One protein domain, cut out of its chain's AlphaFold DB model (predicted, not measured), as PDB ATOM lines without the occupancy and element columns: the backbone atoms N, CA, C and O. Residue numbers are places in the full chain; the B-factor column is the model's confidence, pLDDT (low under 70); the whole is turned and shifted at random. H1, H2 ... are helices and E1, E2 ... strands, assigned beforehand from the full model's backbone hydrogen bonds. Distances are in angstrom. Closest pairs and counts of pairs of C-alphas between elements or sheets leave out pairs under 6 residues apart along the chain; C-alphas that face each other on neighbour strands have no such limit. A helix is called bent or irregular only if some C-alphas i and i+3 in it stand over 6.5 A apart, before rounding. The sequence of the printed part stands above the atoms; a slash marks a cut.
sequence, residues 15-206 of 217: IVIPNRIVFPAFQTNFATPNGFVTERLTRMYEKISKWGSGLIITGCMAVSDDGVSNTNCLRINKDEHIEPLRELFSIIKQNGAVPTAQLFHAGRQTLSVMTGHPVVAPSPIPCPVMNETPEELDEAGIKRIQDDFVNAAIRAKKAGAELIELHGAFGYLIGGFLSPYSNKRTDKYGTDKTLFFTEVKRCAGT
ATOM      1  N   ILE A  15      80.536  79.473  26.793       95.50
ATOM      2  CA  ILE A  15      80.233  80.310  25.626       95.50
ATOM      3  C   ILE A  15      78.731  80.286  25.361       95.50
ATOM      4  O   ILE A  15      78.102  79.224  25.350       95.50
ATOM      5  N   VAL A  16      78.151  81.467  25.155       97.38
ATOM      6  CA  VAL A  16      76.744  81.632  24.781       97.38
ATOM      7  C   VAL A  16      76.685  81.899  23.284       97.38
ATOM      8  O   VAL A  16      77.170  82.922  22.816       97.38
ATOM      9  N   ILE A  17      76.086  80.974  22.541       98.00
ATOM     10  CA  ILE A  17      75.819  81.122  21.112       98.00
ATOM     11  C   ILE A  17      74.388  81.667  20.982       98.00
ATOM     12  O   ILE A  17      73.466  81.055  21.530       98.00
ATOM     13  N   PRO A  18      74.163  82.798  20.289       96.94
ATOM     14  CA  PRO A  18      72.884  83.516  20.325       96.94
ATOM     15  C   PRO A  18      71.744  82.778  19.616       96.94
ATOM     16  O   PRO A  18      70.580  83.040  19.894       96.94
ATOM     17  N   ASN A  19      72.069  81.851  18.714       96.62
ATOM     18  CA  ASN A  19      71.127  80.957  18.054       96.62
ATOM     19  C   ASN A  19      71.861  79.707  17.539       96.62
ATOM     20  O   ASN A  19      73.087  79.633  17.567       96.62
ATOM     21  N   ARG A  20      71.120  78.710  17.058       96.56
ATOM     22  CA  ARG A  20      71.664  77.413  16.614       96.56
ATOM     23  C   ARG A  20      71.964  77.364  15.114       96.56
ATOM     24  O   ARG A  20      72.074  76.276  14.552       96.56
ATOM     25  N   ILE A  21      72.065  78.521  14.460       96.19
ATOM     26  CA  ILE A  21      72.432  78.636  13.049       96.19
ATOM     27  C   ILE A  21      73.952  78.749  12.970       96.19
ATOM     28  O   ILE A  21      74.559  79.631  13.580       96.19
ATOM     29  N   VAL A  22      74.558  77.840  12.213       97.12
ATOM     30  CA  VAL A  22      76.007  77.757  12.038       97.12
ATOM     31  C   VAL A  22      76.343  78.073  10.591       97.12
ATOM     32  O   VAL A  22      75.819  77.424   9.685       97.12
ATOM     33  N   PHE A  23      77.250  79.022  10.373       97.44
ATOM     34  CA  PHE A  23      77.962  79.101   9.105       97.44
ATOM     35  C   PHE A  23      79.156  78.135   9.164       97.44
ATOM     36  O   PHE A  23      80.066  78.358   9.974       97.44
ATOM     37  N   PRO A  24      79.146  77.043   8.379       96.88
ATOM     38  CA  PRO A  24      80.180  76.020   8.453       96.88
ATOM     39  C   PRO A  24      81.511  76.524   7.889       96.88
ATOM     40  O   PRO A  24      81.556  77.491   7.127       96.88
ATOM     41  N   ALA A  25      82.595  75.822   8.222       95.25
ATOM     42  CA  ALA A  25      83.881  76.059   7.584       95.25
ATOM     43  C   ALA A  25      83.775  75.846   6.073       95.25
ATOM     44  O   ALA A  25      83.176  74.871   5.609       95.25
ATOM     45  N   PHE A  26      84.378  76.749   5.307       88.88
ATOM     46  CA  PHE A  26      84.298  76.724   3.857       88.88
ATOM     47  C   PHE A  26      85.590  77.253   3.236       88.88
ATOM     48  O   PHE A  26      85.957  78.408   3.448       88.88
ATOM     49  N   GLN A  27      86.256  76.426   2.427       89.62
ATOM     50  CA  GLN A  27      87.482  76.821   1.741       89.62
ATOM     51  C   GLN A  27      87.176  77.723   0.540       89.62
ATOM     52  O   GLN A  27      86.507  77.313  -0.405       89.62
ATOM     53  N   THR A  28      87.704  78.948   0.558       91.00
ATOM     54  CA  THR A  28      87.413  79.976  -0.464       91.00
ATOM     55  C   THR A  28      88.530  80.186  -1.479       91.00
ATOM     56  O   THR A  28      88.283  80.733  -2.551       91.00
ATOM     57  N   ASN A  29      89.764  79.806  -1.132       93.88
ATOM     58  CA  ASN A  29      90.974  80.170  -1.872       93.88
ATOM     59  C   ASN A  29      91.174  81.705  -2.007       93.88
ATOM     60  O   ASN A  29      91.768  82.181  -2.976       93.88
ATOM     61  N   PHE A  30      90.639  82.499  -1.063       95.81
ATOM     62  CA  PHE A  30      90.758  83.968  -1.048       95.81
ATOM     63  C   PHE A  30      91.871  84.494  -0.133       95.81
ATOM     64  O   PHE A  30      92.008  85.711  -0.026       95.81
ATOM     65  N   ALA A  31      92.645  83.638   0.540       97.12
ATOM     66  CA  ALA A  31      93.810  84.098   1.295       97.12
ATOM     67  C   ALA A  31      94.930  84.569   0.345       97.12
ATOM     68  O   ALA A  31      94.837  84.429  -0.876       97.12
ATOM     69  N   THR A  32      96.006  85.131   0.889       97.06
ATOM     70  CA  THR A  32      97.238  85.300   0.103       97.06
ATOM     71  C   THR A  32      97.918  83.939  -0.118       97.06
ATOM     72  O   THR A  32      97.598  82.982   0.593       97.06
ATOM     73  N   PRO A  33      98.898  83.826  -1.036       94.25
ATOM     74  CA  PRO A  33      99.708  82.611  -1.168       94.25
ATOM     75  C   PRO A  33     100.394  82.186   0.139       94.25
ATOM     76  O   PRO A  33     100.547  80.998   0.412       94.25
ATOM     77  N   ASN A  34     100.738  83.155   0.995       94.44
ATOM     78  CA  ASN A  34     101.327  82.914   2.315       94.44
ATOM     79  C   ASN A  34     100.274  82.684   3.413       94.44
ATOM     80  O   ASN A  34     100.628  82.540   4.576       94.44
ATOM     81  N   GLY A  35      98.988  82.634   3.063       96.50
ATOM     82  CA  GLY A  35      97.904  82.282   3.975       96.50
ATOM     83  C   GLY A  35      97.364  83.407   4.847       96.50
ATOM     84  O   GLY A  35      96.634  83.126   5.798       96.50
ATOM     85  N   PHE A  36      97.662  84.662   4.509       98.00
ATOM     86  CA  PHE A  36      97.127  85.823   5.215       98.00
ATOM     87  C   PHE A  36      95.686  86.132   4.801       98.00
ATOM     88  O   PHE A  36      95.281  85.908   3.654       98.00
ATOM     89  N   VAL A  37      94.923  86.698   5.739       97.88
ATOM     90  CA  VAL A  37      93.587  87.249   5.483       97.88
ATOM     91  C   VAL A  37      93.689  88.359   4.434       97.88
ATOM     92  O   VAL A  37      94.578  89.203   4.493       97.88
ATOM     93  N   THR A  38      92.769  88.363   3.471       97.94
ATOM     94  CA  THR A  38      92.643  89.436   2.478       97.94
ATOM     95  C   THR A  38      91.381  90.244   2.723       97.94
ATOM     96  O   THR A  38      90.407  89.746   3.286       97.94
ATOM     97  N   GLU A  39      91.336  91.461   2.186       97.62
ATOM     98  CA  GLU A  39      90.144  92.313   2.235       97.62
ATOM     99  C   GLU A  39      88.899  91.610   1.653       97.62
ATOM    100  O   GLU A  39      87.782  91.764   2.147       97.62
ATOM    101  N   ARG A  40      89.080  90.772   0.622       97.06
ATOM    102  CA  ARG A  40      87.995  89.968   0.040       97.06
ATOM    103  C   ARG A  40      87.415  88.988   1.058       97.06
ATOM    104  O   ARG A  40      86.193  88.853   1.127       97.06
ATOM    105  N   LEU A  41      88.273  88.315   1.821       96.50
ATOM    106  CA  LEU A  41      87.860  87.381   2.862       96.50
ATOM    107  C   LEU A  41      87.176  88.120   4.021       96.50
ATOM    108  O   LEU A  41      86.116  87.692   4.473       96.50
ATOM    109  N   THR A  42      87.718  89.275   4.416       96.94
ATOM    110  CA  THR A  42      87.127  90.155   5.430       96.94
ATOM    111  C   THR A  42      85.713  90.584   5.057       96.94
ATOM    112  O   THR A  42      84.779  90.333   5.816       96.94
ATOM    113  N   ARG A  43      85.506  91.125   3.847       97.06
ATOM    114  CA  ARG A  43      84.170  91.522   3.364       97.06
ATOM    115  C   ARG A  43      83.187  90.352   3.306       97.06
ATOM    116  O   ARG A  43      81.991  90.544   3.506       97.06
ATOM    117  N   MET A  44      83.664  89.146   2.995       96.12
ATOM    118  CA  MET A  44      82.817  87.952   2.965       96.12
ATOM    119  C   MET A  44      82.301  87.612   4.368       96.12
ATOM    120  O   MET A  44      81.089  87.503   4.554       96.12
ATOM    121  N   TYR A  45      83.192  87.491   5.355       97.19
ATOM    122  CA  TYR A  45      82.801  87.175   6.731       97.19
ATOM    123  C   TYR A  45      82.028  88.311   7.405       97.19
ATOM    124  O   TYR A  45      81.114  88.039   8.183       97.19
ATOM    125  N   GLU A  46      82.311  89.571   7.069       96.88
ATOM    126  CA  GLU A  46      81.497  90.709   7.502       96.88
ATOM    127  C   GLU A  46      80.053  90.572   7.002       96.88
ATOM    128  O   GLU A  46      79.107  90.693   7.779       96.88
ATOM    129  N   LYS A  47      79.864  90.265   5.711       96.06
ATOM    130  CA  LYS A  47      78.526  90.037   5.158       96.06
ATOM    131  C   LYS A  47      77.847  88.853   5.834       96.06
ATOM    132  O   LYS A  47      76.736  89.020   6.305       96.06
ATOM    133  N   ILE A  48      78.503  87.699   5.933       94.88
ATOM    134  CA  ILE A  48      77.920  86.493   6.547       94.88
ATOM    135  C   ILE A  48      77.505  86.747   8.002       94.88
ATOM    136  O   ILE A  48      76.412  86.361   8.410       94.88
ATOM    137  N   SER A  49      78.349  87.422   8.784       95.81
ATOM    138  CA  SER A  49      78.065  87.686  10.200       95.81
ATOM    139  C   SER A  49      76.877  88.621  10.413       95.81
ATOM    140  O   SER A  49      76.105  88.409  11.342       95.81
ATOM    141  N   LYS A  50      76.619  89.557   9.492       96.38
ATOM    142  CA  LYS A  50      75.413  90.405   9.516       96.38
ATOM    143  C   LYS A  50      74.104  89.649   9.244       96.38
ATOM    144  O   LYS A  50      73.036  90.192   9.503       96.38
ATOM    145  N   TRP A  51      74.154  88.417   8.727       92.56
ATOM    146  CA  TRP A  51      72.958  87.638   8.364       92.56
ATOM    147  C   TRP A  51      72.404  86.800   9.527       92.56
ATOM    148  O   TRP A  51      71.464  86.029   9.340       92.56
ATOM    149  N   GLY A  52      72.955  86.955  10.736       91.56
ATOM    150  CA  GLY A  52      72.360  86.424  11.965       91.56
ATOM    151  C   GLY A  52      72.742  84.985  12.318       91.56
ATOM    152  O   GLY A  52      72.067  84.376  13.146       91.56
ATOM    153  N   SER A  53      73.809  84.424  11.737       95.56
ATOM    154  CA  SER A  53      74.359  83.141  12.214       95.56
ATOM    155  C   SER A  53      74.951  83.311  13.609       95.56
ATOM    156  O   SER A  53      75.760  84.208  13.824       95.56
ATOM    157  N   GLY A  54      74.580  82.452  14.557       97.00
ATOM    158  CA  GLY A  54      75.094  82.542  15.921       97.00
ATOM    159  C   GLY A  54      76.525  82.038  16.071       97.00
ATOM    160  O   GLY A  54      77.257  82.523  16.930       97.00
ATOM    161  N   LEU A  55      76.941  81.103  15.222       97.94
ATOM    162  CA  LEU A  55      78.292  80.551  15.191       97.94
ATOM    163  C   LEU A  55      78.850  80.658  13.774       97.94
ATOM    164  O   LEU A  55      78.188  80.252  12.818       97.94
ATOM    165  N   ILE A  56      80.073  81.167  13.633       98.38
ATOM    166  CA  ILE A  56      80.760  81.225  12.342       98.38
ATOM    167  C   ILE A  56      82.099  80.528  12.465       98.38
ATOM    168  O   ILE A  56      82.965  80.951  13.229       98.38
ATOM    169  N   ILE A  57      82.260  79.470  11.677       98.31
ATOM    170  CA  ILE A  57      83.490  78.698  11.612       98.31
ATOM    171  C   ILE A  57      84.315  79.221  10.435       98.31
ATOM    172  O   ILE A  57      84.028  78.967   9.267       98.31
ATOM    173  N   THR A  58      85.350  79.991  10.747       96.81
ATOM    174  CA  THR A  58      86.368  80.422   9.793       96.81
ATOM    175  C   THR A  58      87.294  79.250   9.495       96.81
ATOM    176  O   THR A  58      87.805  78.617  10.415       96.81
ATOM    177  N   GLY A  59      87.527  78.933   8.225       84.81
ATOM    178  CA  GLY A  59      88.327  77.769   7.833       84.81
ATOM    179  C   GLY A  59      88.513  77.678   6.320       84.81
ATOM    180  O   GLY A  59      87.970  78.506   5.597       84.81
ATOM    181  N   CYS A  60      89.273  76.712   5.800       91.69
ATOM    182  CA  CYS A  60      90.109  75.731   6.508       91.69
ATOM    183  C   CYS A  60      91.502  76.345   6.768       91.69
ATOM    184  O   CYS A  60      92.171  76.723   5.809       91.69
ATOM    185  N   MET A  61      91.946  76.484   8.028       97.25
ATOM    186  CA  MET A  61      93.251  77.090   8.361       97.25
ATOM    187  C   MET A  61      94.338  76.031   8.547       97.25
ATOM    188  O   MET A  61      94.266  75.223   9.475       97.25
ATOM    189  N   ALA A  62      95.346  76.041   7.676       98.00
ATOM    190  CA  ALA A  62      96.444  75.085   7.740       98.00
ATOM    191  C   ALA A  62      97.357  75.387   8.936       98.00
ATOM    192  O   ALA A  62      97.709  76.545   9.197       98.00
ATOM    193  N   VAL A  63      97.733  74.334   9.662       98.38
ATOM    194  CA  VAL A  63      98.567  74.430  10.874       98.38
ATOM    195  C   VAL A  63     100.068  74.449  10.586       98.38
ATOM    196  O   VAL A  63     100.843  74.809  11.465       98.38
ATOM    197  N   SER A  64     100.471  74.126   9.356       97.56
ATOM    198  CA  SER A  64     101.861  74.073   8.891       97.56
ATOM    199  C   SER A  64     101.944  74.326   7.377       97.56
ATOM    200  O   SER A  64     100.928  74.277   6.676       97.56
ATOM    201  N   ASP A  65     103.147  74.615   6.864       95.88
ATOM    202  CA  ASP A  65     103.361  74.897   5.433       95.88
ATOM    203  C   ASP A  65     103.216  73.634   4.562       95.88
ATOM    204  O   ASP A  65     102.681  73.701   3.456       95.88
ATOM    205  N   ASP A  66     103.573  72.462   5.094       96.00
ATOM    206  CA  ASP A  66     103.368  71.148   4.466       96.00
ATOM    207  C   ASP A  66     101.925  70.620   4.588       96.00
ATOM    208  O   ASP A  66     101.564  69.595   4.008       96.00
ATOM    209  N   GLY A  67     101.073  71.345   5.313       96.12
ATOM    210  CA  GLY A  67      99.682  70.991   5.572       96.12
ATOM    211  C   GLY A  67      98.656  71.695   4.688       96.12
ATOM    212  O   GLY A  67      97.462  71.573   4.966       96.12
ATOM    213  N   VAL A  68      99.068  72.440   3.657       95.94
ATOM    214  CA  VAL A  68      98.145  73.195   2.793       95.94
ATOM    215  C   VAL A  68      97.501  72.318   1.715       95.94
ATOM    216  O   VAL A  68      98.137  71.433   1.148       95.94
ATOM    217  N   SER A  69      96.227  72.579   1.405       91.81
ATOM    218  CA  SER A  69      95.471  71.871   0.355       91.81
ATOM    219  C   SER A  69      95.320  72.659  -0.948       91.81
ATOM    220  O   SER A  69      94.857  72.112  -1.946       91.81
ATOM    221  N   ASN A  70      95.605  73.965  -0.933       89.75
ATOM    222  CA  ASN A  70      95.423  74.877  -2.064       89.75
ATOM    223  C   ASN A  70      96.417  76.041  -1.950       89.75
ATOM    224  O   ASN A  70      96.827  76.392  -0.844       89.75
ATOM    225  N   THR A  71      96.725  76.696  -3.071       89.06
ATOM    226  CA  THR A  71      97.678  77.819  -3.138       89.06
ATOM    227  C   THR A  71      97.322  78.971  -2.195       89.06
ATOM    228  O   THR A  71      98.196  79.490  -1.512       89.06
ATOM    229  N   ASN A  72      96.040  79.338  -2.112       95.06
ATOM    230  CA  ASN A  72      95.562  80.489  -1.339       95.06
ATOM    231  C   ASN A  72      94.710  80.033  -0.145       95.06
ATOM    232  O   ASN A  72      93.621  80.557   0.120       95.06
ATOM    233  N   CYS A  73      95.192  79.005   0.551       94.94
ATOM    234  CA  CYS A  73      94.610  78.505   1.789       94.94
ATOM    235  C   CYS A  73      94.976  79.426   2.959       94.94
ATOM    236  O   CYS A  73      96.137  79.812   3.079       94.94
ATOM    237  N   LEU A  74      94.027  79.731   3.853       97.25
ATOM    238  CA  LEU A  74      94.370  80.398   5.112       97.25
ATOM    239  C   LEU A  74      95.362  79.543   5.914       97.25
ATOM    240  O   LEU A  74      95.289  78.313   5.903       97.25
ATOM    241  N   ARG A  75      96.250  80.201   6.658       97.81
ATOM    242  CA  ARG A  75      97.233  79.545   7.527       97.81
ATOM    243  C   ARG A  75      97.210  80.165   8.915       97.81
ATOM    244  O   ARG A  75      96.831  81.317   9.095       97.81
ATOM    245  N   ILE A  76      97.657  79.397   9.904       98.12
ATOM    246  CA  ILE A  76      97.863  79.880  11.276       98.12
ATOM    247  C   ILE A  76      99.085  79.213  11.933       98.12
ATOM    248  O   ILE A  76      99.128  78.896  13.120       98.12
ATOM    249  N   ASN A  77     100.123  79.010  11.128       97.44
ATOM    250  CA  ASN A  77     101.389  78.402  11.531       97.44
ATOM    251  C   ASN A  77     102.456  79.410  12.005       97.44
ATOM    252  O   ASN A  77     103.454  78.996  12.586       97.44
ATOM    253  N   LYS A  78     102.248  80.720  11.803       97.88
ATOM    254  CA  LYS A  78     103.174  81.804  12.179       97.88
ATOM    255  C   LYS A  78     102.470  82.865  13.019       97.88
ATOM    256  O   LYS A  78     101.267  83.077  12.874       97.88
ATOM    257  N   ASP A  79     103.223  83.552  13.873       98.44
ATOM    258  CA  ASP A  79     102.687  84.606  14.748       98.44
ATOM    259  C   ASP A  79     102.193  85.825  13.953       98.44
ATOM    260  O   ASP A  79     101.228  86.472  14.348       98.44
ATOM    261  N   GLU A  80     102.766  86.067  12.772       98.50
ATOM    262  CA  GLU A  80     102.320  87.106  11.833       98.50
ATOM    263  C   GLU A  80     100.864  86.916  11.372       98.50
ATOM    264  O   GLU A  80     100.202  87.880  10.994       98.50
ATOM    265  N   HIS A  81     100.318  85.696  11.442       98.50
ATOM    266  CA  HIS A  81      98.915  85.437  11.104       98.50
ATOM    267  C   HIS A  81      97.937  85.924  12.182       98.50
ATOM    268  O   HIS A  81      96.745  86.047  11.903       98.50
ATOM    269  N   ILE A  82      98.408  86.209  13.403       98.69
ATOM    270  CA  ILE A  82      97.540  86.541  14.541       98.69
ATOM    271  C   ILE A  82      96.811  87.867  14.318       98.69
ATOM    272  O   ILE A  82      95.597  87.906  14.500       98.69
ATOM    273  N   GLU A  83      97.516  88.941  13.949       98.62
ATOM    274  CA  GLU A  83      96.900  90.274  13.827       98.62
ATOM    275  C   GLU A  83      95.822  90.323  12.729       98.62
ATOM    276  O   GLU A  83      94.688  90.695  13.039       98.62
ATOM    277  N   PRO A  84      96.068  89.843  11.492       98.25
ATOM    278  CA  PRO A  84      95.033  89.860  10.454       98.25
ATOM    279  C   PRO A  84      93.833  88.961  10.783       98.25
ATOM    280  O   PRO A  84      92.691  89.290  10.462       98.25
ATOM    281  N   LEU A  85      94.058  87.828  11.462       98.56
ATOM    282  CA  LEU A  85      92.964  86.993  11.965       98.56
ATOM    283  C   LEU A  85      92.203  87.673  13.107       98.56
ATOM    284  O   LEU A  85      90.993  87.484  13.216       98.56
ATOM    285  N   ARG A  86      92.873  88.486  13.931       98.75
ATOM    286  CA  ARG A  86      92.226  89.247  15.002       98.75
ATOM    287  C   ARG A  86      91.242  90.261  14.464       98.75
ATOM    288  O   ARG A  86      90.128  90.347  14.976       98.75
ATOM    289  N   GLU A  87      91.615  90.983  13.416       98.50
ATOM    290  CA  GLU A  87      90.696  91.890  12.729       98.50
ATOM    291  C   GLU A  87      89.466  91.134  12.205       98.50
ATOM    292  O   GLU A  87      88.328  91.534  12.464       98.50
ATOM    293  N   LEU A  88      89.682  89.984  11.557       98.38
ATOM    294  CA  LEU A  88      88.607  89.152  11.018       98.38
ATOM    295  C   LEU A  88      87.652  88.629  12.106       98.38
ATOM    296  O   LEU A  88      86.431  88.748  11.973       98.38
ATOM    297  N   PHE A  89      88.188  88.061  13.188       98.62
ATOM    298  CA  PHE A  89      87.384  87.541  14.296       98.62
ATOM    299  C   PHE A  89      86.671  88.651  15.067       98.62
ATOM    300  O   PHE A  89      85.527  88.461  15.482       98.62
ATOM    301  N   SER A  90      87.301  89.819  15.211       98.56
ATOM    302  CA  SER A  90      86.677  91.000  15.811       98.56
ATOM    303  C   SER A  90      85.428  91.421  15.037       98.56
ATOM    304  O   SER A  90      84.382  91.625  15.645       98.56
ATOM    305  N   ILE A  91      85.483  91.454  13.700       98.19
ATOM    306  CA  ILE A  91      84.325  91.784  12.851       98.19
ATOM    307  C   ILE A  91      83.180  90.783  13.042       98.19
ATOM    308  O   ILE A  91      82.028  91.182  13.214       98.19
ATOM    309  N   ILE A  92      83.488  89.481  13.053       98.38
ATOM    310  CA  ILE A  92      82.494  88.422  13.294       98.38
ATOM    311  C   ILE A  92      81.812  88.627  14.654       98.38
ATOM    312  O   ILE A  92      80.582  88.611  14.741       98.38
ATOM    313  N   LYS A  93      82.614  88.881  15.692       98.25
ATOM    314  CA  LYS A  93      82.144  89.101  17.060       98.25
ATOM    315  C   LYS A  93      81.307  90.370  17.207       98.25
ATOM    316  O   LYS A  93      80.266  90.338  17.859       98.25
ATOM    317  N   GLN A  94      81.722  91.475  16.589       97.94
ATOM    318  CA  GLN A  94      80.990  92.748  16.607       97.94
ATOM    319  C   GLN A  94      79.605  92.633  15.960       97.94
ATOM    320  O   GLN A  94      78.665  93.281  16.410       97.94
ATOM    321  N   ASN A  95      79.457  91.764  14.958       97.75
ATOM    322  CA  ASN A  95      78.172  91.468  14.323       97.75
ATOM    323  C   ASN A  95      77.329  90.429  15.096       97.75
ATOM    324  O   ASN A  95      76.290  89.992  14.607       97.75
ATOM    325  N   GLY A  96      77.749  90.045  16.307       96.50
ATOM    326  CA  GLY A  96      76.972  89.222  17.235       96.50
ATOM    327  C   GLY A  96      77.148  87.712  17.082       96.50
ATOM    328  O   GLY A  96      76.482  86.968  17.794       96.50
ATOM    329  N   ALA A  97      78.032  87.242  16.199       98.06
ATOM    330  CA  ALA A  97      78.318  85.820  16.023       98.06
ATOM    331  C   ALA A  97      79.541  85.380  16.842       98.06
ATOM    332  O   ALA A  97      80.469  86.156  17.059       98.06
ATOM    333  N   VAL A  98      79.589  84.113  17.252       98.31
ATOM    334  CA  VAL A  98      80.753  83.528  17.934       98.31
ATOM    335  C   VAL A  98      81.832  83.170  16.896       98.31
ATOM    336  O   VAL A  98      81.592  82.286  16.063       98.31
ATOM    337  N   PRO A  99      83.020  83.815  16.918       98.25
ATOM    338  CA  PRO A  99      84.105  83.503  15.991       98.25
ATOM    339  C   PRO A  99      84.764  82.167  16.347       98.25
ATOM    340  O   PRO A  99      85.190  81.946  17.480       98.25
ATOM    341  N   THR A 100      84.870  81.272  15.367       98.31
ATOM    342  CA  THR A 100      85.422  79.921  15.539       98.31
ATOM    343  C   THR A 100      86.481  79.642  14.488       98.31
ATOM    344  O   THR A 100      86.312  80.009  13.330       98.31
ATOM    345  N   ALA A 101      87.562  78.973  14.873       98.19
ATOM    346  CA  ALA A 101      88.654  78.618  13.976       98.19
ATOM    347  C   ALA A 101      88.643  77.121  13.650       98.19
ATOM    348  O   ALA A 101      88.786  76.309  14.560       98.19
ATOM    349  N   GLN A 102      88.538  76.744  12.374       98.38
ATOM    350  CA  GLN A 102      88.768  75.369  11.932       98.38
ATOM    351  C   GLN A 102      90.231  75.165  11.536       98.38
ATOM    352  O   GLN A 102      90.718  75.782  10.587       98.38
ATOM    353  N   LEU A 103      90.904  74.261  12.243       98.19
ATOM    354  CA  LEU A 103      92.297  73.887  12.027       98.19
ATOM    355  C   LEU A 103      92.382  72.567  11.267       98.19
ATOM    356  O   LEU A 103      91.693  71.600  11.610       98.19
ATOM    357  N   PHE A 104      93.259  72.500  10.269       97.69
ATOM    358  CA  PHE A 104      93.472  71.278   9.500       97.69
ATOM    359  C   PHE A 104      94.924  71.106   9.042       97.69
ATOM    360  O   PHE A 104      95.736  72.029   9.081       97.69
ATOM    361  N   HIS A 105      95.216  69.895   8.573       98.19
ATOM    362  CA  HIS A 105      96.426  69.548   7.839       98.19
ATOM    363  C   HIS A 105      96.015  68.643   6.677       98.19
ATOM    364  O   HIS A 105      95.329  67.637   6.895       98.19
ATOM    365  N   ALA A 106      96.415  68.980   5.452       97.44
ATOM    366  CA  ALA A 106      95.960  68.286   4.252       97.44
ATOM    367  C   ALA A 106      96.344  66.795   4.246       97.44
ATOM    368  O   ALA A 106      95.561  65.944   3.817       97.44
ATOM    369  N   GLY A 107      97.524  66.462   4.779       97.75
ATOM    370  CA  GLY A 107      98.044  65.096   4.732       97.75
ATOM    371  C   GLY A 107      98.149  64.659   3.272       97.75
ATOM    372  O   GLY A 107      98.603  65.436   2.445       97.75
ATOM    373  N   ARG A 108      97.616  63.485   2.921       96.94
ATOM    374  CA  ARG A 108      97.594  62.995   1.529       96.94
ATOM    375  C   ARG A 108      96.618  63.688   0.568       96.94
ATOM    376  O   ARG A 108      96.518  63.279  -0.583       96.94
ATOM    377  N   GLN A 109      95.843  64.671   1.028       96.19
ATOM    378  CA  GLN A 109      94.906  65.442   0.193       96.19
ATOM    379  C   GLN A 109      95.574  66.700  -0.386       96.19
ATOM    380  O   GLN A 109      94.988  67.782  -0.397       96.19
ATOM    381  N   THR A 110      96.827  66.567  -0.810       96.06
ATOM    382  CA  THR A 110      97.631  67.611  -1.452       96.06
ATOM    383  C   THR A 110      98.689  66.954  -2.340       96.06
ATOM    384  O   THR A 110      98.724  65.726  -2.442       96.06
ATOM    385  N   LEU A 111      99.522  67.765  -2.984       96.31
ATOM    386  CA  LEU A 111     100.636  67.327  -3.824       96.31
ATOM    387  C   LEU A 111     101.934  67.972  -3.339       96.31
ATOM    388  O   LEU A 111     101.919  69.139  -2.937       96.31
ATOM    389  N   SER A 112     103.062  67.273  -3.451       95.69
ATOM    390  CA  SER A 112     104.366  67.834  -3.059       95.69
ATOM    391  C   SER A 112     104.736  69.062  -3.881       95.69
ATOM    392  O   SER A 112     105.310  70.019  -3.365       95.69
ATOM    393  N   VAL A 113     104.312  69.101  -5.146       94.19
ATOM    394  CA  VAL A 113     104.493  70.262  -6.032       94.19
ATOM    395  C   VAL A 113     103.751  71.504  -5.525       94.19
ATOM    396  O   VAL A 113     104.108  72.625  -5.877       94.19
ATOM    397  N   MET A 114     102.689  71.310  -4.734       91.00
ATOM    398  CA  MET A 114     101.863  72.385  -4.191       91.00
ATOM    399  C   MET A 114     102.423  72.914  -2.874       91.00
ATOM    400  O   MET A 114     102.389  74.120  -2.637       91.00
ATOM    401  N   THR A 115     102.894  72.017  -2.010       93.44
ATOM    402  CA  THR A 115     103.405  72.370  -0.682       93.44
ATOM    403  C   THR A 115     104.889  72.734  -0.709       93.44
ATOM    404  O   THR A 115     105.338  73.483   0.150       93.44
ATOM    405  N   GLY A 116     105.654  72.225  -1.680       94.19
ATOM    406  CA  GLY A 116     107.119  72.248  -1.662       94.19
ATOM    407  C   GLY A 116     107.730  71.230  -0.691       94.19
ATOM    408  O   GLY A 116     108.928  71.284  -0.424       94.19
ATOM    409  N   HIS A 117     106.919  70.312  -0.156       94.94
ATOM    410  CA  HIS A 117     107.296  69.339   0.868       94.94
ATOM    411  C   HIS A 117     106.785  67.940   0.503       94.94
ATOM    412  O   HIS A 117     105.772  67.831  -0.192       94.94
ATOM    413  N   PRO A 118     107.416  66.860   0.994       96.44
ATOM    414  CA  PRO A 118     106.854  65.524   0.861       96.44
ATOM    415  C   PRO A 118     105.430  65.449   1.418       96.44
ATOM    416  O   PRO A 118     105.109  66.029   2.458       96.44
ATOM    417  N   VAL A 119     104.559  64.730   0.715       97.50
ATOM    418  CA  VAL A 119     103.190  64.491   1.171       97.50
ATOM    419  C   VAL A 119     103.222  63.435   2.268       97.50
ATOM    420  O   VAL A 119     103.826  62.387   2.086       97.50
ATOM    421  N   VAL A 120     102.533  63.671   3.386       98.38
ATOM    422  CA  VAL A 120     102.572  62.778   4.556       98.38
ATOM    423  C   VAL A 120     101.211  62.174   4.904       98.38
ATOM    424  O   VAL A 120     100.155  62.781   4.695       98.38
ATOM    425  N   ALA A 121     101.218  60.965   5.464       98.38
ATOM    426  CA  ALA A 121     100.016  60.227   5.849       98.38
ATOM    427  C   ALA A 121     100.294  59.217   6.977       98.38
ATOM    428  O   ALA A 121     101.447  58.919   7.277       98.38
ATOM    429  N   PRO A 122      99.251  58.632   7.599       98.38
ATOM    430  CA  PRO A 122      99.439  57.505   8.512       98.38
ATOM    431  C   PRO A 122      99.999  56.250   7.840       98.38
ATOM    432  O   PRO A 122     100.589  55.452   8.551       98.38
ATOM    433  N   SER A 123      99.794  56.056   6.532       98.50
ATOM    434  CA  SER A 123     100.305  54.918   5.755       98.50
ATOM    435  C   SER A 123     100.522  55.312   4.290       98.50
ATOM    436  O   SER A 123      99.853  56.248   3.834       98.50
ATOM    437  N   PRO A 124     101.382  54.600   3.531       98.06
ATOM    438  CA  PRO A 124     101.755  54.951   2.158       98.06
ATOM    439  C   PRO A 124     100.666  54.540   1.154       98.06
ATOM    440  O   PRO A 124     100.876  53.749   0.238       98.06
ATOM    441  N   ILE A 125      99.449  55.040   1.369       98.12
ATOM    442  CA  ILE A 125      98.278  54.778   0.533       98.12
ATOM    443  C   ILE A 125      97.895  56.094  -0.145       98.12
ATOM    444  O   ILE A 125      97.450  57.014   0.557       98.12
ATOM    445  N   PRO A 126      98.006  56.200  -1.480       96.81
ATOM    446  CA  PRO A 126      97.673  57.425  -2.195       96.81
ATOM    447  C   PRO A 126      96.199  57.800  -2.021       96.81
ATOM    448  O   PRO A 126      95.318  56.950  -1.842       96.81
ATOM    449  N   CYS A 127      95.914  59.102  -2.063       94.88
ATOM    450  CA  CYS A 127      94.543  59.560  -2.252       94.88
ATOM    451  C   CYS A 127      94.099  59.216  -3.687       94.88
ATOM    452  O   CYS A 127      94.835  59.554  -4.612       94.88
ATOM    453  N   PRO A 128      92.900  58.640  -3.909       92.81
ATOM    454  CA  PRO A 128      92.409  58.327  -5.257       92.81
ATOM    455  C   PRO A 128      92.337  59.527  -6.212       92.81
ATOM    456  O   PRO A 128      92.317  59.338  -7.422       92.81
ATOM    457  N   VAL A 129      92.264  60.749  -5.671       92.44
ATOM    458  CA  VAL A 129      92.185  61.991  -6.453       92.44
ATOM    459  C   VAL A 129      93.571  62.574  -6.730       92.44
ATOM    460  O   VAL A 129      93.843  62.964  -7.859       92.44
ATOM    461  N   MET A 130      94.446  62.631  -5.720       94.69
ATOM    462  CA  MET A 130      95.779  63.240  -5.867       94.69
ATOM    463  C   MET A 130      96.786  62.290  -6.523       94.69
ATOM    464  O   MET A 130      97.680  62.734  -7.231       94.69
ATOM    465  N   ASN A 131      96.628  60.981  -6.305       95.19
ATOM    466  CA  ASN A 131      97.448  59.913  -6.879       95.19
ATOM    467  C   ASN A 131      98.969  60.037  -6.632       95.19
ATOM    468  O   ASN A 131      99.772  59.447  -7.351       95.19
ATOM    469  N   GLU A 132      99.370  60.771  -5.593       97.00
ATOM    470  CA  GLU A 132     100.739  60.818  -5.086       97.00
ATOM    471  C   GLU A 132     100.855  59.895  -3.868       97.00
ATOM    472  O   GLU A 132      99.981  59.896  -2.992       97.00
ATOM    473  N   THR A 133     101.899  59.063  -3.828       98.06
ATOM    474  CA  THR A 133     102.129  58.153  -2.698       98.06
ATOM    475  C   THR A 133     102.716  58.954  -1.539       98.06
ATOM    476  O   THR A 133     103.806  59.498  -1.701       98.06
ATOM    477  N   PRO A 134     102.028  59.044  -0.388       98.00
ATOM    478  CA  PRO A 134     102.535  59.792   0.747       98.00
ATOM    479  C   PRO A 134     103.609  59.001   1.498       98.00
ATOM    480  O   PRO A 134     103.581  57.769   1.539       98.00
ATOM    481  N   GLU A 135     104.491  59.719   2.174       98.31
ATOM    482  CA  GLU A 135     105.381  59.172   3.183       98.31
ATOM    483  C   GLU A 135     104.585  58.810   4.445       98.31
ATOM    484  O   GLU A 135     103.715  59.559   4.913       98.31
ATOM    485  N   GLU A 136     104.865  57.627   4.992       98.56
ATOM    486  CA  GLU A 136     104.310  57.215   6.275       98.56
ATOM    487  C   GLU A 136     104.994  57.998   7.399       98.56
ATOM    488  O   GLU A 136     106.210  57.934   7.553       98.56
ATOM    489  N   LEU A 137     104.215  58.728   8.200       98.38
ATOM    490  CA  LEU A 137     104.758  59.485   9.327       98.38
ATOM    491  C   LEU A 137     105.380  58.549  10.367       98.38
ATOM    492  O   LEU A 137     104.746  57.589  10.812       98.38
ATOM    493  N   ASP A 138     106.581  58.870  10.824       97.75
ATOM    494  CA  ASP A 138     107.147  58.276  12.028       97.75
ATOM    495  C   ASP A 138     106.603  58.967  13.294       97.75
ATOM    496  O   ASP A 138     105.798  59.904  13.245       97.75
ATOM    497  N   GLU A 139     107.011  58.488  14.470       96.00
ATOM    498  CA  GLU A 139     106.537  59.048  15.739       96.00
ATOM    499  C   GLU A 139     106.949  60.519  15.927       96.00
ATOM    500  O   GLU A 139     106.171  61.313  16.466       96.00
ATOM    501  N   ALA A 140     108.133  60.906  15.441       97.38
ATOM    502  CA  ALA A 140     108.620  62.279  15.518       97.38
ATOM    503  C   ALA A 140     107.789  63.222  14.633       97.38
ATOM    504  O   ALA A 140     107.364  64.284  15.093       97.38
ATOM    505  N   GLY A 141     107.486  62.812  13.401       97.88
ATOM    506  CA  GLY A 141     106.629  63.533  12.468       97.88
ATOM    507  C   GLY A 141     105.196  63.659  12.977       97.88
ATOM    508  O   GLY A 141     104.617  64.744  12.907       97.88
ATOM    509  N   ILE A 142     104.642  62.592  13.569       98.31
ATOM    510  CA  ILE A 142     103.337  62.656  14.239       98.31
ATOM    511  C   ILE A 142     103.369  63.697  15.357       98.31
ATOM    512  O   ILE A 142     102.506  64.574  15.391       98.31
ATOM    513  N   LYS A 143     104.367  63.633  16.245       96.56
ATOM    514  CA  LYS A 143     104.486  64.568  17.367       96.56
ATOM    515  C   LYS A 143     104.625  66.015  16.889       96.56
ATOM    516  O   LYS A 143     103.920  66.874  17.407       96.56
ATOM    517  N   ARG A 144     105.466  66.281  15.884       97.88
ATOM    518  CA  ARG A 144     105.621  67.622  15.299       97.88
ATOM    519  C   ARG A 144     104.275  68.177  14.835       97.88
ATOM    520  O   ARG A 144     103.907  69.271  15.241       97.88
ATOM    521  N   ILE A 145     103.514  67.417  14.043       98.38
ATOM    522  CA  ILE A 145     102.230  67.910  13.523       98.38
ATOM    523  C   ILE A 145     101.216  68.101  14.659       98.38
ATOM    524  O   ILE A 145     100.428  69.046  14.638       98.38
ATOM    525  N   GLN A 146     101.223  67.237  15.678       97.88
ATOM    526  CA  GLN A 146     100.397  67.447  16.869       97.88
ATOM    527  C   GLN A 146     100.744  68.765  17.576       97.88
ATOM    528  O   GLN A 146      99.833  69.510  17.941       97.88
ATOM    529  N   ASP A 147     102.035  69.069  17.722       96.94
ATOM    530  CA  ASP A 147     102.518  70.328  18.291       96.94
ATOM    531  C   ASP A 147     102.126  71.526  17.391       96.94
ATOM    532  O   ASP A 147     101.692  72.560  17.903       96.94
ATOM    533  N   ASP A 148     102.138  71.371  16.062       98.38
ATOM    534  CA  ASP A 148     101.648  72.381  15.109       98.38
ATOM    535  C   ASP A 148     100.153  72.683  15.309       98.38
ATOM    536  O   ASP A 148      99.763  73.851  15.380       98.38
ATOM    537  N   PHE A 149      99.304  71.661  15.492       98.50
ATOM    538  CA  PHE A 149      97.887  71.858  15.831       98.50
ATOM    539  C   PHE A 149      97.698  72.604  17.160       98.50
ATOM    540  O   PHE A 149      96.825  73.470  17.263       98.50
ATOM    541  N   VAL A 150      98.499  72.283  18.181       97.06
ATOM    542  CA  VAL A 150      98.436  72.950  19.491       97.06
ATOM    543  C   VAL A 150      98.845  74.418  19.365       97.06
ATOM    544  O   VAL A 150      98.120  75.303  19.826       97.06
ATOM    545  N   ASN A 151      99.955  74.698  18.685       97.56
ATOM    546  CA  ASN A 151     100.438  76.058  18.458       97.56
ATOM    547  C   ASN A 151      99.446  76.881  17.624       97.56
ATOM    548  O   ASN A 151      99.158  78.032  17.958       97.56
ATOM    549  N   ALA A 152      98.853  76.282  16.593       98.19
ATOM    550  CA  ALA A 152      97.774  76.875  15.812       98.19
ATOM    551  C   ALA A 152      96.550  77.229  16.675       98.19
ATOM    552  O   ALA A 152      96.020  78.334  16.567       98.19
ATOM    553  N   ALA A 153      96.127  76.347  17.585       97.62
ATOM    554  CA  ALA A 153      95.022  76.624  18.506       97.62
ATOM    555  C   ALA A 153      95.343  77.778  19.473       97.62
ATOM    556  O   ALA A 153      94.496  78.642  19.713       97.62
ATOM    557  N   ILE A 154      96.579  77.843  19.984       97.25
ATOM    558  CA  ILE A 154      97.053  78.954  20.821       97.25
ATOM    559  C   ILE A 154      97.004  80.273  20.040       97.25
ATOM    560  O   ILE A 154      96.494  81.271  20.553       97.25
ATOM    561  N   ARG A 155      97.487  80.288  18.794       98.44
ATOM    562  CA  ARG A 155      97.433  81.468  17.916       98.44
ATOM    563  C   ARG A 155      96.002  81.881  17.593       98.44
ATOM    564  O   ARG A 155      95.695  83.065  17.687       98.44
ATOM    565  N   ALA A 156      95.113  80.931  17.302       98.31
ATOM    566  CA  ALA A 156      93.699  81.204  17.038       98.31
ATOM    567  C   ALA A 156      93.025  81.859  18.248       98.31
ATOM    568  O   ALA A 156      92.322  82.858  18.105       98.31
ATOM    569  N   LYS A 157      93.310  81.358  19.456       97.12
ATOM    570  CA  LYS A 157      92.841  81.970  20.702       97.12
ATOM    571  C   LYS A 157      93.402  83.383  20.893       97.12
ATOM    572  O   LYS A 157      92.644  84.283  21.235       97.12
ATOM    573  N   LYS A 158      94.703  83.605  20.646       98.25
ATOM    574  CA  LYS A 158      95.329  84.947  20.684       98.25
ATOM    575  C   LYS A 158      94.725  85.908  19.649       98.25
ATOM    576  O   LYS A 158      94.669  87.113  19.887       98.25
ATOM    577  N   ALA A 159      94.272  85.386  18.513       98.50
ATOM    578  CA  ALA A 159      93.544  86.143  17.501       98.50
ATOM    579  C   ALA A 159      92.076  86.398  17.900       98.50
ATOM    580  O   ALA A 159      91.417  87.228  17.298       98.50
ATOM    581  N   GLY A 160      91.542  85.748  18.934       98.00
ATOM    582  CA  GLY A 160      90.181  85.996  19.416       98.00
ATOM    583  C   GLY A 160      89.128  85.010  18.910       98.00
ATOM    584  O   GLY A 160      87.939  85.294  19.047       98.00
ATOM    585  N   ALA A 161      89.527  83.850  18.378       98.12
ATOM    586  CA  ALA A 161      88.605  82.727  18.237       98.12
ATOM    587  C   ALA A 161      88.131  82.264  19.627       98.12
ATOM    588  O   ALA A 161      88.939  82.050  20.534       98.12
ATOM    589  N   GLU A 162      86.823  82.089  19.790       97.06
ATOM    590  CA  GLU A 162      86.216  81.601  21.033       97.06
ATOM    591  C   GLU A 162      86.083  80.075  21.045       97.06
ATOM    592  O   GLU A 162      86.119  79.453  22.105       97.06
ATOM    593  N   LEU A 163      85.998  79.462  19.864       96.31
ATOM    594  CA  LEU A 163      85.981  78.014  19.686       96.31
ATOM    595  C   LEU A 163      87.026  77.580  18.657       96.31
ATOM    596  O   LEU A 163      87.362  78.316  17.726       96.31
ATOM    597  N   ILE A 164      87.504  76.347  18.818       96.06
ATOM    598  CA  ILE A 164      88.392  75.668  17.876       96.06
ATOM    599  C   ILE A 164      87.684  74.413  17.371       96.06
ATOM    600  O   ILE A 164      87.214  73.598  18.166       96.06
ATOM    601  N   GLU A 165      87.654  74.238  16.057       97.56
ATOM    602  CA  GLU A 165      87.231  73.012  15.397       97.56
ATOM    603  C   GLU A 165      88.457  72.291  14.819       97.56
ATOM    604  O   GLU A 165      89.227  72.863  14.052       97.56
ATOM    605  N   LEU A 166      88.650  71.022  15.181       96.94
ATOM    606  CA  LEU A 166      89.688  70.174  14.593       96.94
ATOM    607  C   LEU A 166      89.098  69.398  13.416       96.94
ATOM    608  O   LEU A 166      88.153  68.624  13.587       96.94
ATOM    609  N   HIS A 167      89.663  69.574  12.224       97.06
ATOM    610  CA  HIS A 167      89.085  68.998  11.021       97.06
ATOM    611  C   HIS A 167      89.433  67.509  10.841       97.06
ATOM    612  O   HIS A 167      90.447  67.144  10.249       97.06
ATOM    613  N   GLY A 168      88.560  66.634  11.349       95.19
ATOM    614  CA  GLY A 168      88.683  65.171  11.266       95.19
ATOM    615  C   GLY A 168      87.928  64.498  10.115       95.19
ATOM    616  O   GLY A 168      87.648  63.306  10.207       95.19
ATOM    617  N   ALA A 169      87.558  65.235   9.063       93.25
ATOM    618  CA  ALA A 169      86.715  64.740   7.967       93.25
ATOM    619  C   ALA A 169      87.421  64.803   6.595       93.25
ATOM    620  O   ALA A 169      88.587  65.178   6.496       93.25
ATOM    621  N   PHE A 170      86.719  64.373   5.538       92.19
ATOM    622  CA  PHE A 170      87.129  64.447   4.119       92.19
ATOM    623  C   PHE A 170      88.498  63.827   3.762       92.19
ATOM    624  O   PHE A 170      89.077  64.108   2.716       92.19
ATOM    625  N   GLY A 171      89.013  62.927   4.604       92.81
ATOM    626  CA  GLY A 171      90.263  62.206   4.350       92.81
ATOM    627  C   GLY A 171      91.539  63.034   4.534       92.81
ATOM    628  O   GLY A 171      92.608  62.543   4.174       92.81
ATOM    629  N   TYR A 172      91.438  64.243   5.101       96.88
ATOM    630  CA  TYR A 172      92.584  65.019   5.591       96.88
ATOM    631  C   TYR A 172      93.302  64.297   6.733       96.88
ATOM    632  O   TYR A 172      92.820  63.271   7.202       96.88
ATOM    633  N   LEU A 173      94.434  64.815   7.215       98.19
ATOM    634  CA  LEU A 173      95.349  64.055   8.072       98.19
ATOM    635  C   LEU A 173      94.673  63.383   9.281       98.19
ATOM    636  O   LEU A 173      94.793  62.168   9.437       98.19
ATOM    637  N   ILE A 174      93.909  64.131  10.091       97.88
ATOM    638  CA  ILE A 174      93.186  63.566  11.247       97.88
ATOM    639  C   ILE A 174      92.201  62.478  10.789       97.88
ATOM    640  O   ILE A 174      92.196  61.378  11.340       97.88
ATOM    641  N   GLY A 175      91.399  62.753   9.756       97.38
ATOM    642  CA  GLY A 175      90.478  61.767   9.177       97.38
ATOM    643  C   GLY A 175      91.201  60.539   8.607       97.38
ATOM    644  O   GLY A 175      90.686  59.424   8.672       97.38
ATOM    645  N   GLY A 176      92.420  60.731   8.104       97.56
ATOM    646  CA  GLY A 176      93.312  59.690   7.622       97.56
ATOM    647  C   GLY A 176      93.715  58.726   8.733       97.56
ATOM    648  O   GLY A 176      93.624  57.516   8.529       97.56
ATOM    649  N   PHE A 177      94.111  59.248   9.900       98.38
ATOM    650  CA  PHE A 177      94.429  58.441  11.086       98.38
ATOM    651  C   PHE A 177      93.199  57.702  11.623       98.38
ATOM    652  O   PHE A 177      93.304  56.525  11.969       98.38
ATOM    653  N   LEU A 178      92.034  58.357  11.641       97.88
ATOM    654  CA  LEU A 178      90.784  57.774  12.139       97.88
ATOM    655  C   LEU A 178      90.257  56.630  11.257       97.88
ATOM    656  O   LEU A 178      89.602  55.712  11.752       97.88
ATOM    657  N   SER A 179      90.519  56.674   9.950       97.06
ATOM    658  CA  SER A 179      89.928  55.739   8.998       97.06
ATOM    659  C   SER A 179      90.729  54.434   8.864       97.06
ATOM    660  O   SER A 179      91.906  54.466   8.499       97.06
ATOM    661  N   PRO A 180      90.099  53.252   9.032       96.25
ATOM    662  CA  PRO A 180      90.756  51.964   8.801       96.25
ATOM    663  C   PRO A 180      91.095  51.713   7.328       96.25
ATOM    664  O   PRO A 180      91.839  50.779   7.023       96.25
ATOM    665  N   TYR A 181      90.551  52.510   6.406       96.00
ATOM    666  CA  TYR A 181      90.912  52.447   4.995       96.00
ATOM    667  C   TYR A 181      92.323  52.997   4.757       96.00
ATOM    668  O   TYR A 181      93.122  52.351   4.084       96.00
ATOM    669  N   SER A 182      92.638  54.160   5.332       96.81
ATOM    670  CA  SER A 182      93.894  54.883   5.098       96.81
ATOM    671  C   SER A 182      94.970  54.656   6.152       96.81
ATOM    672  O   SER A 182      96.130  54.903   5.856       96.81
ATOM    673  N   ASN A 183      94.611  54.209   7.354       98.25
ATOM    674  CA  ASN A 183      95.558  53.899   8.421       98.25
ATOM    675  C   ASN A 183      95.728  52.378   8.550       98.25
ATOM    676  O   ASN A 183      94.847  51.684   9.072       98.25
ATOM    677  N   LYS A 184      96.864  51.873   8.053       98.31
ATOM    678  CA  LYS A 184      97.288  50.463   8.100       98.31
ATOM    679  C   LYS A 184      98.476  50.235   9.033       98.31
ATOM    680  O   LYS A 184      99.095  49.176   8.980       98.31
ATOM    681  N   ARG A 185      98.767  51.211   9.892       98.38
ATOM    682  CA  ARG A 185      99.849  51.120  10.866       98.38
ATOM    683  C   ARG A 185      99.640  49.940  11.806       98.38
ATOM    684  O   ARG A 185      98.508  49.551  12.107       98.38
ATOM    685  N   THR A 186     100.747  49.424  12.315       97.62
ATOM    686  CA  THR A 186     100.792  48.359  13.327       97.62
ATOM    687  C   THR A 186     101.253  48.864  14.696       97.62
ATOM    688  O   THR A 186     101.248  48.104  15.659       97.62
ATOM    689  N   ASP A 187     101.625  50.143  14.793       97.81
ATOM    690  CA  ASP A 187     102.000  50.808  16.040       97.81
ATOM    691  C   ASP A 187     100.773  51.286  16.843       97.81
ATOM    692  O   ASP A 187      99.618  51.042  16.480       97.81
ATOM    693  N   LYS A 188     101.019  52.030  17.930       97.62
ATOM    694  CA  LYS A 188      99.966  52.574  18.805       97.62
ATOM    695  C   LYS A 188      98.925  53.433  18.071       97.62
ATOM    696  O   LYS A 188      97.770  53.439  18.486       97.62
ATOM    697  N   TYR A 189      99.301  54.114  16.984       97.62
ATOM    698  CA  TYR A 189      98.383  54.928  16.177       97.62
ATOM    699  C   TYR A 189      97.576  54.089  15.177       97.62
ATOM    700  O   TYR A 189      96.546  54.542  14.674       97.62
ATOM    701  N   GLY A 190      98.022  52.869  14.879       96.88
ATOM    702  CA  GLY A 190      97.254  51.861  14.153       96.88
ATOM    703  C   GLY A 190      96.292  51.081  15.046       96.88
ATOM    704  O   GLY A 190      95.145  50.839  14.648       96.88
ATOM    705  N   THR A 191      96.734  50.722  16.256       96.75
ATOM    706  CA  THR A 191      95.919  50.032  17.269       96.75
ATOM    707  C   THR A 191      94.799  50.931  17.790       96.75
ATOM    708  O   THR A 191      93.637  50.532  17.752       96.75
ATOM    709  N   ASP A 192      95.124  52.160  18.200       97.44
ATOM    710  CA  ASP A 192      94.151  53.192  18.557       97.44
ATOM    711  C   ASP A 192      94.168  54.319  17.519       97.44
ATOM    712  O   ASP A 192      94.948  55.271  17.574       97.44
ATOM    713  N   LYS A 193      93.234  54.228  16.573       96.88
ATOM    714  CA  LYS A 193      93.066  55.202  15.486       96.88
ATOM    715  C   LYS A 193      92.627  56.583  15.974       96.88
ATOM    716  O   LYS A 193      92.753  57.559  15.238       96.88
ATOM    717  N   THR A 194      92.130  56.691  17.207       96.56
ATOM    718  CA  THR A 194      91.735  57.968  17.815       96.56
ATOM    719  C   THR A 194      92.899  58.680  18.498       96.56
ATOM    720  O   THR A 194      92.791  59.872  18.794       96.56
ATOM    721  N   LEU A 195      94.025  57.991  18.713       96.56
ATOM    722  CA  LEU A 195      95.131  58.490  19.524       96.56
ATOM    723  C   LEU A 195      95.709  59.801  18.986       96.56
ATOM    724  O   LEU A 195      95.947  60.722  19.767       96.56
ATOM    725  N   PHE A 196      95.865  59.932  17.661       96.56
ATOM    726  CA  PHE A 196      96.343  61.178  17.051       96.56
ATOM    727  C   PHE A 196      95.484  62.373  17.490       96.56
ATOM    728  O   PHE A 196      96.005  63.375  17.974       96.56
ATOM    729  N   PHE A 197      94.162  62.239  17.353       94.50
ATOM    730  CA  PHE A 197      93.187  63.273  17.690       94.50
ATOM    731  C   PHE A 197      93.138  63.556  19.197       94.50
ATOM    732  O   PHE A 197      93.119  64.714  19.620       94.50
ATOM    733  N   THR A 198      93.134  62.504  20.017       93.31
ATOM    734  CA  THR A 198      93.032  62.620  21.476       93.31
ATOM    735  C   THR A 198      94.237  63.348  22.072       93.31
ATOM    736  O   THR A 198      94.063  64.176  22.969       93.31
ATOM    737  N   GLU A 199      95.442  63.104  21.553       92.81
ATOM    738  CA  GLU A 199      96.659  63.800  21.982       92.81
ATOM    739  C   GLU A 199      96.625  65.298  21.631       92.81
ATOM    740  O   GLU A 199      96.913  66.126  22.497       92.81
ATOM    741  N   VAL A 200      96.172  65.669  20.422       91.50
ATOM    742  CA  VAL A 200      95.975  67.084  20.044       91.50
ATOM    743  C   VAL A 200      94.980  67.763  20.986       91.50
ATOM    744  O   VAL A 200      95.265  68.819  21.556       91.50
ATOM    745  N   LYS A 201      93.815  67.138  21.203       86.44
ATOM    746  CA  LYS A 201      92.755  67.675  22.068       86.44
ATOM    747  C   LYS A 201      93.239  67.886  23.506       86.44
ATOM    748  O   LYS A 201      92.921  68.910  24.110       86.44
ATOM    749  N   ARG A 202      93.992  66.929  24.064       82.31
ATOM    750  CA  ARG A 202      94.497  67.000  25.444       82.31
ATOM    751  C   ARG A 202      95.435  68.196  25.636       82.31
ATOM    752  O   ARG A 202      95.320  68.898  26.640       82.31
ATOM    753  N   CYS A 203      96.315  68.452  24.670       75.38
ATOM    754  CA  CYS A 203      97.296  69.530  24.774       75.38
ATOM    755  C   CYS A 203      96.737  70.915  24.440       75.38
ATOM    756  O   CYS A 203      97.078  71.872  25.126       75.38
ATOM    757  N   ALA A 204      95.807  71.032  23.489       66.69
ATOM    758  CA  ALA A 204      95.154  72.313  23.200       66.69
ATOM    759  C   ALA A 204      94.263  72.816  24.360       66.69
ATOM    760  O   ALA A 204      94.035  74.017  24.497       66.69
ATOM    761  N   GLY A 205      93.754  71.907  25.203       58.12
ATOM    762  CA  GLY A 205      92.882  72.229  26.339       58.12
ATOM    763  C   GLY A 205      93.592  72.564  27.655       58.12
ATOM    764  O   GLY A 205      92.915  72.902  28.624       58.12
ATOM    765  N   THR A 206      94.925  72.466  27.730       53.19
ATOM    766  CA  THR A 206      95.685  72.672  28.975       53.19
ATOM    767  C   THR A 206      96.719  73.797  28.823       53.19
ATOM    768  O   THR A 206      97.581  73.707  27.955       53.19
TER     769      THR A 206
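What this domain is: This is residues 15 to 206 of the 217 residues of the protein "Oxidored_FMN domain-containing protein" of ANME-2 cluster archaeon (UniProt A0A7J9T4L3). A small wall of three parallel strands, E2, E3 and E4, is covered by H2 and the long H4 on one face, with H1 over its edge strand E2. Beyond the last residues of these strands lies a part rich in loops, with the short helices H3, H5 and H6 and the long link of residues 116 to 138, while H7 packs on H4. The printed part has 192 residues with seven named helices and four named strands, in the order E1 H1 E2 H2 E3 H3 H4 E4 H5 H6 H7; under half of the residues are in these elements, and the class is mixed, helices and strands. The whole is compact, with a radius of gyration of the C-alphas of 16.5 A, and spans 48 by 33 by 28 A.

Where its parts are: E1, residues 15 to 17, begins with C-alpha 15 at (80.233, 80.310, 25.626). H1, residues 39 to 50, is 16.5 A long. E2, residues 55 to 62, is 20.4 A long, with C-alpha 55 at (78.292, 80.551, 15.191). H2, residues 79 to 94, is 23.2 A long; it has a kink of 28 degrees near residue 86 and is only just irregular, C-alphas 80 and 83 being 6.6 A apart. E3, residues 98 to 104, is 19.6 A long. H3, residues 112 to 115, is short, and H4, residues 139 to 159, is 30.1 A long. E4 is residues 163 to 166, H5 residues 173 to 178 and H6 residues 188 to 191. H7, residues 195 to 204, is 14.3 A long and ends with C-alpha 204 at (95.154, 72.313, 23.200).

How they stand to each other: The sheet runs E2 E3 E4, all parallel, with E3 the inner strand. E2 and E3 stand at 25 degrees, with N 58 and O 100 within hydrogen-bond range at 2.8 A. E3 and E4 stand at 22 degrees, with N 103 and O 165 at 2.8 A. E2, H2, E3 and E3, H3, H4, E4 are strand-helix-strand units, two parallel neighbour strands joined through helices, each with a right-handed crossover. H1, H2 and H4 on the sheet make two layers, helices on one face of a sheet. H4 lies over E3 at a height over the sheet of 9.3 A, along the strands; the closest C-alphas, of Ala 101 and Ala 156, are 6.4 A apart. H2, also over E3, has a height of 8.5 A, and its closest C-alphas to E3 are Phe 89 and Pro 99, 5.5 A. H1 lies over E2 at a height of 10.8 A. With residues 88 to 92 alone H2 touches H1, at a shallow tilt of 30 degrees, the same way; the closest C-alphas, of Ser 49 and Ile 92, are 5.5 A apart. With residues 155 to 159 alone H4 touches H2, at a steep tilt of 47 degrees; the C-alphas of Arg 86 and Ala 159 come closest, 4.2 A. H7 touches H4 at 36 degrees, only just steep, with Val 150 and Ala 204 closest at 5.0 A between C-alphas. H7 and H5 only just touch, with 3 pairs of C-alphas within 8 A, the closest Ile 174 and Phe 197 at 6.4 A. H6 and H7 touch only at the corner, and only just, with 3 pairs; the C-alphas of Tyr 189 and Leu 195 are closest, 5.9 A. H3 touches no helix and is not on the sheet. E1 pairs with no named strand. Residues 22 to 23 pair with residues 55 to 56 of E2, parallel. In H1, H4, H5 and H7 every O i to N i+4 pair is within hydrogen-bond range, in H2 10 of 12; H3 and H6 are too short for such a pair.

The domain as a whole: The two C-alphas farthest apart, of Lys 50 and Thr 186, are 49.3 A apart. The printed part has no cut. The links E1 to H1, E2 to H2 and H3 to H4 are long. The mean pLDDT of the printed part is 95.8, and residues 204 to 206 are under 70.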